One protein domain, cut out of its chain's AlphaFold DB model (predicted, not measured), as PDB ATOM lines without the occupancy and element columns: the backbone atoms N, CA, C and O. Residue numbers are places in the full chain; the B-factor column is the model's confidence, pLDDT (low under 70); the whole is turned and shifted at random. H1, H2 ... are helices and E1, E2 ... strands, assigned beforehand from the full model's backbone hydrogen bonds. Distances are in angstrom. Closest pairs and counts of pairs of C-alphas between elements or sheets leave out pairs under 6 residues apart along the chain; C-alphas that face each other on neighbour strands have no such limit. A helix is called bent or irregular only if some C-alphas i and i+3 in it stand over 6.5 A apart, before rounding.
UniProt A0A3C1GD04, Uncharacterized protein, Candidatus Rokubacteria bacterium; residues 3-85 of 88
ATOM      1  N   ILE A   3      39.083  37.844 -37.561       84.81
ATOM      2  CA  ILE A   3      40.485  38.274 -37.460       84.81
ATOM      3  C   ILE A   3      40.533  39.397 -36.422       84.81
ATOM      4  O   ILE A   3      39.866  40.420 -36.594       84.81
ATOM      5  N   ILE A   4      41.274  39.187 -35.339       88.19
ATOM      6  CA  ILE A   4      41.415  40.154 -34.242       88.19
ATOM      7  C   ILE A   4      42.709  40.962 -34.369       88.19
ATOM      8  O   ILE A   4      42.707  42.151 -34.058       88.19
ATOM      9  N   THR A   5      43.755  40.362 -34.945       89.00
ATOM     10  CA  THR A   5      45.032  41.026 -35.229       89.00
ATOM     11  C   THR A   5      45.492  40.670 -36.638       89.00
ATOM     12  O   THR A   5      45.405  39.517 -37.052       89.00
ATOM     13  N   ALA A   6      45.991  41.660 -37.377       85.94
ATOM     14  CA  ALA A   6      46.639  41.482 -38.672       85.94
ATOM     15  C   ALA A   6      47.830  42.442 -38.759       85.94
ATOM     16  O   ALA A   6      47.652  43.643 -38.969       85.94
ATOM     17  N   THR A   7      49.036  41.916 -38.574       88.88
ATOM     18  CA  THR A   7      50.263  42.708 -38.477       88.88
ATOM     19  C   THR A   7      51.218  42.354 -39.602       88.88
ATOM     20  O   THR A   7      51.531  41.190 -39.842       88.88
ATOM     21  N   ASP A   8      51.714  43.378 -40.284       85.88
ATOM     22  CA  ASP A   8      52.806  43.256 -41.238       85.88
ATOM     23  C   ASP A   8      54.148  43.291 -40.486       85.88
ATOM     24  O   ASP A   8      54.478  44.287 -39.842       85.88
ATOM     25  N   THR A   9      54.924  42.209 -40.558       84.56
ATOM     26  CA  THR A   9      56.234  42.079 -39.888       84.56
ATOM     27  C   THR A   9      57.412  42.335 -40.840       84.56
ATOM     28  O   THR A   9      58.561  41.986 -40.563       84.56
ATOM     29  N   GLY A  10      57.143  42.913 -42.011       82.44
ATOM     30  CA  GLY A  10      58.087  43.091 -43.108       82.44
ATOM     31  C   GLY A  10      58.125  41.872 -44.024       82.44
ATOM     32  O   GLY A  10      57.751  41.982 -45.193       82.44
ATOM     33  N   ASN A  11      58.534  40.713 -43.497       83.88
ATOM     34  CA  ASN A  11      58.746  39.491 -44.289       83.88
ATOM     35  C   ASN A  11      57.604  38.461 -44.186       83.88
ATOM     36  O   ASN A  11      57.525  37.539 -44.998       83.88
ATOM     37  N   SER A  12      56.698  38.623 -43.221       85.00
ATOM     38  CA  SER A  12      55.473  37.835 -43.085       85.00
ATOM     39  C   SER A  12      54.273  38.726 -42.754       85.00
ATOM     40  O   SER A  12      54.408  39.917 -42.462       85.00
ATOM     41  N   TYR A  13      53.084  38.146 -42.850       83.25
ATOM     42  CA  TYR A  13      51.888  38.647 -42.198       83.25
ATOM     43  C   TYR A  13      51.594  37.759 -40.993       83.25
ATOM     44  O   TYR A  13      51.535  36.538 -41.135       83.25
ATOM     45  N   HIS A  14      51.416  38.371 -39.830       87.25
ATOM     46  CA  HIS A  14      50.987  37.704 -38.612       87.25
ATOM     47  C   HIS A  14      49.497  37.963 -38.396       87.25
ATOM     48  O   HIS A  14      49.080  39.121 -38.327       87.25
ATOM     49  N   TYR A  15      48.702  36.904 -38.285       86.94
ATOM     50  CA  TYR A  15      47.269  36.990 -38.033       86.94
ATOM     51  C   TYR A  15      46.912  36.287 -36.735       86.94
ATOM     52  O   TYR A  15      47.278  35.133 -36.554       86.94
ATOM     53  N   GLU A  16      46.124  36.942 -35.892       89.94
ATOM     54  CA  GLU A  16      45.419  36.284 -34.794       89.94
ATOM     55  C   GLU A  16      43.939  36.230 -35.149       89.94
ATOM     56  O   GLU A  16      43.331  37.237 -35.535       89.94
ATOM     57  N   VAL A  17      43.361  35.039 -35.054       88.31
ATOM     58  CA  VAL A  17      41.997  34.763 -35.486       88.31
ATOM     59  C   VAL A  17      41.240  34.108 -34.344       88.31
ATOM     60  O   VAL A  17      41.633  33.060 -33.842       88.31
ATOM     61  N   LEU A  18      40.127  34.723 -33.957       88.56
ATOM     62  CA  LEU A  18      39.130  34.122 -33.088       88.56
ATOM     63  C   LEU A  18      38.299  33.134 -33.909       88.56
ATOM     64  O   LEU A  18      37.592  33.527 -34.847       88.56
ATOM     65  N   LEU A  19      38.383  31.855 -33.560       85.69
ATOM     66  CA  LEU A  19      37.678  30.787 -34.259       85.69
ATOM     67  C   LEU A  19      36.155  30.898 -34.068       85.69
ATOM     68  O   LEU A  19      35.404  30.808 -35.043       85.69
ATOM     69  N   ASP A  20      35.707  31.191 -32.844       83.38
ATOM     70  CA  ASP A  20      34.295  31.299 -32.466       83.38
ATOM     71  C   ASP A  20      34.023  32.608 -31.706       83.38
ATOM     72  O   ASP A  20      34.597  32.867 -30.657       83.38
ATOM     73  N   GLU A  21      33.131  33.445 -32.243       81.31
ATOM     74  CA  GLU A  21      32.794  34.758 -31.672       81.31
ATOM     75  C   GLU A  21      31.903  34.681 -30.428       81.31
ATOM     76  O   GLU A  21      31.721  35.690 -29.752       81.31
ATOM     77  N   SER A  22      31.360  33.503 -30.117       84.12
ATOM     78  CA  SER A  22      30.643  33.260 -28.864       84.12
ATOM     79  C   SER A  22      31.577  33.011 -27.677       84.12
ATOM     80  O   SER A  22      31.143  33.120 -26.533       84.12
ATOM     81  N   GLN A  23      32.852  32.705 -27.937       85.06
ATOM     82  CA  GLN A  23      33.843  32.349 -26.922       85.06
ATOM     83  C   GLN A  23      34.602  33.598 -26.474       85.06
ATOM     84  O   GLN A  23      35.749  33.848 -26.852       85.06
ATOM     85  N   LEU A  24      33.898  34.423 -25.705       86.62
ATOM     86  CA  LEU A  24      34.437  35.617 -25.073       86.62
ATOM     87  C   LEU A  24      34.532  35.387 -23.563       86.62
ATOM     88  O   LEU A  24      33.655  34.766 -22.964       86.62
ATOM     89  N   LEU A  25      35.591  35.908 -22.956       86.44
ATOM     90  CA  LEU A  25      35.749  35.993 -21.512       86.44
ATOM     91  C   LEU A  25      34.748  37.001 -20.923       86.44
ATOM     92  O   LEU A  25      34.142  37.802 -21.639       86.44
ATOM     93  N   ASP A  26      34.603  36.999 -19.596       87.88
ATOM     94  CA  ASP A  26      33.674  37.888 -18.878       87.88
ATOM     95  C   ASP A  26      33.951  39.387 -19.107       87.88
ATOM     96  O   ASP A  26      33.062  40.225 -18.953       87.88
ATOM     97  N   ASP A  27      35.182  39.740 -19.487       89.38
ATOM     98  CA  ASP A  27      35.592  41.105 -19.832       89.38
ATOM     99  C   ASP A  27      35.317  41.474 -21.306       89.38
ATOM    100  O   ASP A  27      35.624  42.586 -21.742       89.38
ATOM    101  N   GLY A  28      34.719  40.560 -22.074       84.56
ATOM    102  CA  GLY A  28      34.424  40.710 -23.497       84.56
ATOM    103  C   GLY A  28      35.628  40.491 -24.415       84.56
ATOM    104  O   GLY A  28      35.493  40.657 -25.632       84.56
ATOM    105  N   SER A  29      36.794  40.132 -23.873       88.56
ATOM    106  CA  SER A  29      37.962  39.763 -24.672       88.56
ATOM    107  C   SER A  29      37.826  38.332 -25.217       88.56
ATOM    108  O   SER A  29      37.122  37.511 -24.631       88.56
ATOM    109  N   PRO A  30      38.432  38.010 -26.371       87.62
ATOM    110  CA  PRO A  30      38.392  36.655 -26.914       87.62
ATOM    111  C   PRO A  30      39.077  35.652 -25.983       87.62
ATOM    112  O   PRO A  30      40.186  35.909 -25.517       87.62
ATOM    113  N   ASP A  31      38.448  34.494 -25.760       87.50
ATOM    114  CA  ASP A  31      39.073  33.409 -25.001       87.50
ATOM    115  C   ASP A  31      40.326  32.913 -25.751       87.50
ATOM    116  O   ASP A  31      40.211  32.436 -26.888       87.50
ATOM    117  N   PRO A  32      41.530  32.993 -25.148       85.38
ATOM    118  CA  PRO A  32      42.769  32.563 -25.788       85.38
ATOM    119  C   PRO A  32      42.767  31.081 -26.196       85.38
ATOM    120  O   PRO A  32      43.516  30.708 -27.096       85.38
ATOM    121  N   ALA A  33      41.917  30.229 -25.609       83.81
ATOM    122  CA  ALA A  33      41.747  28.841 -26.047       83.81
ATOM    123  C   ALA A  33      41.138  28.719 -27.461       83.81
ATOM    124  O   ALA A  33      41.346  27.710 -28.148       83.81
ATOM    125  N   TYR A  34      40.425  29.755 -27.909       85.00
ATOM    126  CA  TYR A  34      39.765  29.852 -29.214       85.00
ATOM    127  C   TYR A  34      40.433  30.858 -30.155       85.00
ATOM    128  O   TYR A  34      39.935  31.090 -31.260       85.00
ATOM    129  N   VAL A  35      41.566  31.431 -29.750       88.94
ATOM    130  CA  VAL A  35      42.413  32.257 -30.608       88.94
ATOM    131  C   VAL A  35      43.516  31.391 -31.203       88.94
ATOM    132  O   VAL A  35      44.191  30.634 -30.506       88.94
ATOM    133  N   VAL A  36      43.703  31.507 -32.512       86.56
ATOM    134  CA  VAL A  36      44.799  30.867 -33.244       86.56
ATOM    135  C   VAL A  36      45.640  31.911 -33.953       86.56
ATOM    136  O   VAL A  36      45.116  32.898 -34.473       86.56
ATOM    137  N   SER A  37      46.947  31.673 -33.993       88.00
ATOM    138  CA  SER A  37      47.902  32.554 -34.654       88.00
ATOM    139  C   SER A  37      48.446  31.888 -35.913       88.00
ATOM    140  O   SER A  37      48.870  30.732 -35.880       88.00
ATOM    141  N   TYR A  38      48.455  32.627 -37.019       85.25
ATOM    142  CA  TYR A  38      49.009  32.197 -38.298       85.25
ATOM    143  C   TYR A  38      50.091  33.170 -38.759       85.25
ATOM    144  O   TYR A  38      49.831  34.359 -38.936       85.25
ATOM    145  N   ASP A  39      51.283  32.643 -39.032       85.25
ATOM    146  CA  ASP A  39      52.379  33.387 -39.650       85.25
ATOM    147  C   ASP A  39      52.511  33.009 -41.126       85.25
ATOM    148  O   ASP A  39      52.917  31.899 -41.477       85.25
ATOM    149  N   TRP A  40      52.180  33.950 -42.009       80.38
ATOM    150  CA  TRP A  40      52.232  33.754 -43.455       80.38
ATOM    151  C   TRP A  40      53.437  34.455 -44.073       80.38
ATOM    152  O   TRP A  40      53.492  35.682 -44.123       80.38
ATOM    153  N   SER A  41      54.407  33.699 -44.589       80.12
ATOM    154  CA  SER A  41      55.567  34.291 -45.270       80.12
ATOM    155  C   SER A  41      55.161  34.986 -46.570       80.12
ATOM    156  O   SER A  41      54.494  34.393 -47.418       80.12
ATOM    157  N   LYS A  42      55.629  36.224 -46.773       75.06
ATOM    158  CA  LYS A  42      55.439  36.968 -48.031       75.06
ATOM    159  C   LYS A  42      56.310  36.442 -49.171       75.06
ATOM    160  O   LYS A  42      56.098  36.814 -50.318       75.06
ATOM    161  N   SER A  43      57.297  35.600 -48.860       70.00
ATOM    162  CA  SER A  43      58.185  34.987 -49.853       70.00
ATOM    163  C   SER A  43      57.528  33.837 -50.622       70.00
ATOM    164  O   SER A  43      58.133  33.322 -51.558       70.00
ATOM    165  N   GLN A  44      56.322  33.399 -50.242       60.75
ATOM    166  CA  GLN A  44      55.558  32.466 -51.063       60.75
ATOM    167  C   GLN A  44      54.883  33.231 -52.208       60.75
ATOM    168  O   GLN A  44      54.103  34.146 -51.964       60.75
ATOM    169  N   ASP A  45      55.125  32.806 -53.455       56.94
ATOM    170  CA  ASP A  45      54.503  33.322 -54.696       56.94
ATOM    171  C   ASP A  45      52.956  33.309 -54.683       56.94
ATOM    172  O   ASP A  45      52.299  33.848 -55.572       56.94
ATOM    173  N   LYS A  46      52.353  32.689 -53.664       58.69
ATOM    174  CA  LYS A  46      50.920  32.729 -53.393       58.69
ATOM    175  C   LYS A  46      50.669  33.417 -52.058       58.69
ATOM    176  O   LYS A  46      50.886  32.837 -50.995       58.69
ATOM    177  N   ALA A  47      50.142  34.636 -52.125       61.09
ATOM    178  CA  ALA A  47      49.392  35.193 -51.009       61.09
ATOM    179  C   ALA A  47      48.235  34.238 -50.695       61.09
ATOM    180  O   ALA A  47      47.505  33.857 -51.616       61.09
ATOM    181  N   VAL A  48      48.068  33.834 -49.432       65.12
ATOM    182  CA  VAL A  48      46.910  33.011 -49.089       65.12
ATOM    183  C   VAL A  48      45.643  33.821 -49.250       65.12
ATOM    184  O   VAL A  48      45.531  34.949 -48.765       65.12
ATOM    185  N   SER A  49      44.686  33.252 -49.971       72.06
ATOM    186  CA  SER A  49      43.385  33.877 -50.118       72.06
ATOM    187  C   SER A  49      42.626  33.831 -48.791       72.06
ATOM    188  O   SER A  49      42.745  32.881 -48.017       72.06
ATOM    189  N   LEU A  50      41.751  34.814 -48.556       69.06
ATOM    190  CA  LEU A  50      40.833  34.803 -47.405       69.06
ATOM    191  C   LEU A  50      40.037  33.490 -47.304       69.06
ATOM    192  O   LEU A  50      39.693  33.049 -46.213       69.06
ATOM    193  N   ARG A  51      39.780  32.840 -48.446       73.31
ATOM    194  CA  ARG A  51      39.099  31.546 -48.520       73.31
ATOM    195  C   ARG A  51      39.944  30.396 -47.968       73.31
ATOM    196  O   ARG A  51      39.409  29.549 -47.264       73.31
ATOM    197  N   GLU A  52      41.233  30.347 -48.290       76.94
ATOM    198  CA  GLU A  52      42.148  29.334 -47.746       76.94
ATOM    199  C   GLU A  52      42.327  29.514 -46.237       76.94
ATOM    200  O   GLU A  52      42.298  28.536 -45.496       76.94
ATOM    201  N   MET A  53      42.415  30.762 -45.772       75.88
ATOM    202  CA  MET A  53      42.471  31.064 -44.342       75.88
ATOM    203  C   MET A  53      41.189  30.638 -43.611       75.88
ATOM    204  O   MET A  53      41.274  30.022 -42.551       75.88
ATOM    205  N   ALA A  54      40.011  30.886 -44.195       74.06
ATOM    206  CA  ALA A  54      38.741  30.425 -43.635       74.06
ATOM    207  C   ALA A  54      38.685  28.891 -43.516       74.06
ATOM    208  O   ALA A  54      38.340  28.381 -42.456       74.06
ATOM    209  N   LEU A  55      39.109  28.157 -44.554       79.94
ATOM    210  CA  LEU A  55      39.160  26.689 -44.530       79.94
ATOM    211  C   LEU A  55      40.109  26.147 -43.451       79.94
ATOM    212  O   LEU A  55      39.791  25.161 -42.791       79.94
ATOM    213  N   LEU A  56      41.268  26.786 -43.254       81.06
ATOM    214  CA  LEU A  56      42.204  26.419 -42.186       81.06
ATOM    215  C   LEU A  56      41.587  26.632 -40.799       81.06
ATOM    216  O   LEU A  56      41.729  25.766 -39.937       81.06
ATOM    217  N   CYS A  57      40.867  27.739 -40.605       79.56
ATOM    218  CA  CYS A  57      40.169  28.030 -39.353       79.56
ATOM    219  C   CYS A  57      39.033  27.031 -39.090       79.56
ATOM    220  O   CYS A  57      38.887  26.550 -37.971       79.56
ATOM    221  N   GLU A  58      38.248  26.679 -40.113       79.06
ATOM    222  CA  GLU A  58      37.193  25.663 -40.009       79.06
ATOM    223  C   GLU A  58      37.765  24.285 -39.654       79.06
ATOM    224  O   GLU A  58      37.199  23.581 -38.820       79.06
ATOM    225  N   LEU A  59      38.907  23.910 -40.239       80.75
ATOM    226  CA  LEU A  59      39.594  22.657 -39.928       80.75
ATOM    227  C   LEU A  59      40.144  22.644 -38.493       80.75
ATOM    228  O   LEU A  59      40.029  21.636 -37.802       80.75
ATOM    229  N   GLU A  60      40.747  23.743 -38.037       80.06
ATOM    230  CA  GLU A  60      41.198  23.926 -36.649       80.06
ATOM    231  C   GLU A  60      40.023  23.813 -35.669       80.06
ATOM    232  O   GLU A  60      40.073  23.031 -34.719       80.06
ATOM    233  N   LEU A  61      38.916  24.504 -35.951       75.00
ATOM    234  CA  LEU A  61      37.708  24.433 -35.137       75.00
ATOM    235  C   LEU A  61      37.130  23.011 -35.116       75.00
ATOM    236  O   LEU A  61      36.818  22.495 -34.046       75.00
ATOM    237  N   ALA A  62      37.039  22.339 -36.265       72.44
ATOM    238  CA  ALA A  62      36.542  20.966 -36.363       72.44
ATOM    239  C   ALA A  62      37.436  19.952 -35.632       72.44
ATOM    240  O   ALA A  62      36.923  18.979 -35.082       72.44
ATOM    241  N   GLN A  63      38.752  20.175 -35.586       71.44
ATOM    242  CA  GLN A  63      39.684  19.361 -34.797       71.44
ATOM    243  C   GLN A  63      39.549  19.606 -33.290       71.44
ATOM    244  O   GLN A  63      39.751  18.685 -32.500       71.44
ATOM    245  N   ARG A  64      39.163  20.819 -32.880       67.44
ATOM    246  CA  ARG A  64      38.955  21.181 -31.469       67.44
ATOM    247  C   ARG A  64      37.560  20.831 -30.945       67.44
ATOM    248  O   ARG A  64      37.427  20.475 -29.778       67.44
ATOM    249  N   GLN A  65      36.523  20.847 -31.781       59.34
ATOM    250  CA  GLN A  65      35.151  20.499 -31.389       59.34
ATOM    251  C   GLN A  65      34.958  19.100 -30.763       59.34
ATOM    252  O   GLN A  65      34.143  19.000 -29.841       59.34
ATOM    253  N   PRO A  66      35.670  18.018 -31.150       51.84
ATOM    254  CA  PRO A  66      35.593  16.761 -30.408       51.84
ATOM    255  C   PRO A  66      36.198  16.862 -28.999       51.84
ATOM    256  O   PRO A  66      35.777  16.111 -28.129       51.84
ATOM    257  N   ALA A  67      37.123  17.791 -28.732       47.25
ATOM    258  CA  ALA A  67      37.676  18.016 -27.394       47.25
ATOM    259  C   ALA A  67      36.776  18.914 -26.522       47.25
ATOM    260  O   ALA A  67      36.632  18.655 -25.329       47.25
ATOM    261  N   VAL A  68      36.120  19.918 -27.116       47.72
ATOM    262  CA  VAL A  68      35.215  20.844 -26.407       47.72
ATOM    263  C   VAL A  68      33.920  20.151 -25.971       47.72
ATOM    264  O   VAL A  68      33.549  20.258 -24.805       47.72
ATOM    265  N   LYS A  69      33.296  19.335 -26.837       47.00
ATOM    266  CA  LYS A  69      32.111  18.539 -26.451       47.00
ATOM    267  C   LYS A  69      32.387  17.596 -25.283       47.00
ATOM    268  O   LYS A  69      31.552  17.441 -24.402       47.00
ATOM    269  N   LEU A  70      33.569  16.982 -25.257       45.94
ATOM    270  CA  LEU A  70      33.949  16.095 -24.163       45.94
ATOM    271  C   LEU A  70      34.156  16.881 -22.864       45.94
ATOM    272  O   LEU A  70      33.643  16.460 -21.834       45.94
ATOM    273  N   ALA A  71      34.820  18.037 -22.910       45.28
ATOM    274  CA  ALA A  71      35.033  18.879 -21.735       45.28
ATOM    275  C   ALA A  71      33.724  19.452 -21.151       45.28
ATOM    276  O   ALA A  71      33.548  19.415 -19.934       45.28
ATOM    277  N   GLU A  72      32.788  19.915 -21.990       50.12
ATOM    278  CA  GLU A  72      31.468  20.407 -21.553       50.12
ATOM    279  C   GLU A  72      30.589  19.295 -20.950       50.12
ATOM    280  O   GLU A  72      29.848  19.533 -19.997       50.12
ATOM    281  N   GLU A  73      30.711  18.056 -21.436       52.66
ATOM    282  CA  GLU A  73      30.031  16.883 -20.867       52.66
ATOM    283  C   GLU A  73      30.797  16.237 -19.687       52.66
ATOM    284  O   GLU A  73      30.411  15.172 -19.192       52.66
ATOM    285  N   GLY A  74      31.897  16.848 -19.222       51.75
ATOM    286  CA  GLY A  74      32.732  16.330 -18.129       51.75
ATOM    287  C   GLY A  74      33.495  15.039 -18.467       51.75
ATOM    288  O   GLY A  74      33.938  14.319 -17.569       51.75
ATOM    289  N   MET A  75      33.634  14.714 -19.750       50.16
ATOM    290  CA  MET A  75      34.359  13.561 -20.269       50.16
ATOM    291  C   MET A  75      35.806  13.939 -20.617       50.16
ATOM    292  O   MET A  75      36.075  14.954 -21.250       50.16
ATOM    293  N   THR A  76      36.767  13.101 -20.235       51.53
ATOM    294  CA  THR A  76      38.186  13.295 -20.581       51.53
ATOM    295  C   THR A  76      38.606  12.268 -21.627       51.53
ATOM    296  O   THR A  76      38.337  11.072 -21.478       51.53
ATOM    297  N   LEU A  77      39.253  12.735 -22.701       49.59
ATOM    298  CA  LEU A  77      39.884  11.872 -23.696       49.59
ATOM    299  C   LEU A  77      41.258  11.444 -23.165       49.59
ATOM    300  O   LEU A  77      42.126  12.283 -22.932       49.59
ATOM    301  N   GLU A  78      41.462  10.149 -22.939       56.59
ATOM    302  CA  GLU A  78      42.777   9.621 -22.571       56.59
ATOM    303  C   GLU A  78      43.698   9.589 -23.804       56.59
ATOM    304  O   GLU A  78      43.231   9.465 -24.935       56.59
ATOM    305  N   ALA A  79      45.017   9.646 -23.592       42.91
ATOM    306  CA  ALA A  79      46.030   9.683 -24.660       42.91
ATOM    307  C   ALA A  79      46.016   8.465 -25.622       42.91
ATOM    308  O   ALA A  79      46.645   8.508 -26.673       42.91
ATOM    309  N   ASP A  80      45.278   7.401 -25.286       57.34
ATOM    310  CA  ASP A  80      45.012   6.215 -26.122       57.34
ATOM    311  C   ASP A  80      43.762   6.376 -27.023       57.34
ATOM    312  O   ASP A  80      43.307   5.430 -27.658       57.34
ATOM    313  N   GLY A  81      43.140   7.562 -27.044       49.62
ATOM    314  CA  GLY A  81      41.907   7.837 -27.792       49.62
ATOM    315  C   GLY A  81      40.628   7.300 -27.135       49.62
ATOM    316  O   GLY A  81      39.555   7.354 -27.733       49.62
ATOM    317  N   LYS A  82      40.709   6.785 -25.900       52.28
ATOM    318  CA  LYS A  82      39.548   6.307 -25.133       52.28
ATOM    319  C   LYS A  82      38.862   7.454 -24.391       52.28
ATOM    320  O   LYS A  82      39.504   8.203 -23.662       52.28
ATOM    321  N   VAL A  83      37.541   7.555 -24.537       56.34
ATOM    322  CA  VAL A  83      36.697   8.514 -23.805       56.34
ATOM    323  C   VAL A  83      36.328   7.929 -22.438       56.34
ATOM    324  O   VAL A  83      35.678   6.881 -22.378       56.34
ATOM    325  N   LYS A  84      36.685   8.602 -21.335       52.66
ATOM    326  CA  LYS A  84      36.174   8.280 -19.991       52.66
ATOM    327  C   LYS A  84      35.020   9.205 -19.618       52.66
ATOM    328  O   LYS A  84      35.159  10.424 -19.645       52.66
ATOM    329  N   LYS A  85      33.887   8.609 -19.229       53.28
ATOM    330  CA  LYS A  85      32.741   9.327 -18.653       53.28
ATOM    331  C   LYS A  85      32.998   9.679 -17.181       53.28
ATOM    332  O   LYS A  85      33.659   8.891 -16.495       53.28
TER     333      LYS A  85
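AT A GLANCE: This is residues 3 to 85 of the 88 residues of an uncharacterized protein of Candidatus Rokubacteria bacterium (UniProt A0A3C1GD04). A three-stranded sheet has one long helix, H1, slanting over one of its faces, while the other face is bare of any named helix. Residues 53 to 61 of H1 pack over E2 and E3, and the helix then runs on past the sheet to a tail, residues 73 to 85, that folds back on itself; a long loop, residues 19 to 34, lies between E2 and E3 in the chain. The printed part has 83 residues with three named strands and one named helix, E1 E2 E3 H1 along the chain, and the sheet's order is E1 - E2 - E3, antiparallel throughout. The class is mixed, helices and strands. The whole is loose, with a radius of gyration of the C-alphas of 15.9 A and spans of 48 by 34 by 19 A.

IN THESE COORDINATES: Find C-alpha 3 at (40.485, 38.274, -37.460); from there E1, residues 3 to 8, runs 13.8 A. Next comes E2, residues 12 to 18, 19.5 A long. Look to Val 35 for the start of E3, residues 35 to 41, 19.8 A long. H1, residues 50 to 72, begins at C-alpha 50 at (40.833, 34.803, -47.405) and ends 31.0 A away at C-alpha 72 at (31.468, 20.407, -21.553). It has a kink of 38 degrees near residue 66 and is only just irregular: C-alphas 63 and 66 are 6.54 A apart.

HOW THE PARTS SIT: E1, E2 and E3 form a meander, each strand the antiparallel neighbour of the one before. E1 and E2 are a hairpin at 170 degrees; look at N 7 and O 14, 2.8 A apart and within hydrogen-bond range. E2 and E3 are a hairpin at 162 degrees, with N 15 and O 38 within hydrogen-bond range at 2.9 A. E1 and E3 are edge strands. H1 is on the sheet, making two layers, a helix on one face of a sheet, at a height over the sheet of 9.1 A. It lies over E2 and E3. On the local plane it stands at 31 degrees to E3, only just slantwise to the strands. The closest C-alphas of E2 and H1 are those of Val 17 and Cys 57, 8.0 A apart. E3 and H1 are near each other, with 7 pairs of C-alphas within 10 A. In H1, 16 of 19 O i to N i+4 pairs are within hydrogen-bond range.

THE WHOLE: The two C-alphas farthest apart are those of Gly 10 and Lys 85, 48.8 A. The printed part has no cut. The link from E1 to E2 is tight, that from E3 to H1 is short, and that from E2 to E3 is long, with 16 residues. Past H1, residues 76 to 77 pair antiparallel with residues 83 to 84. The mean pLDDT of the printed part is 73.2; look for values under 70 at residues 44 to 48, residue 50 and residues 64 to 85.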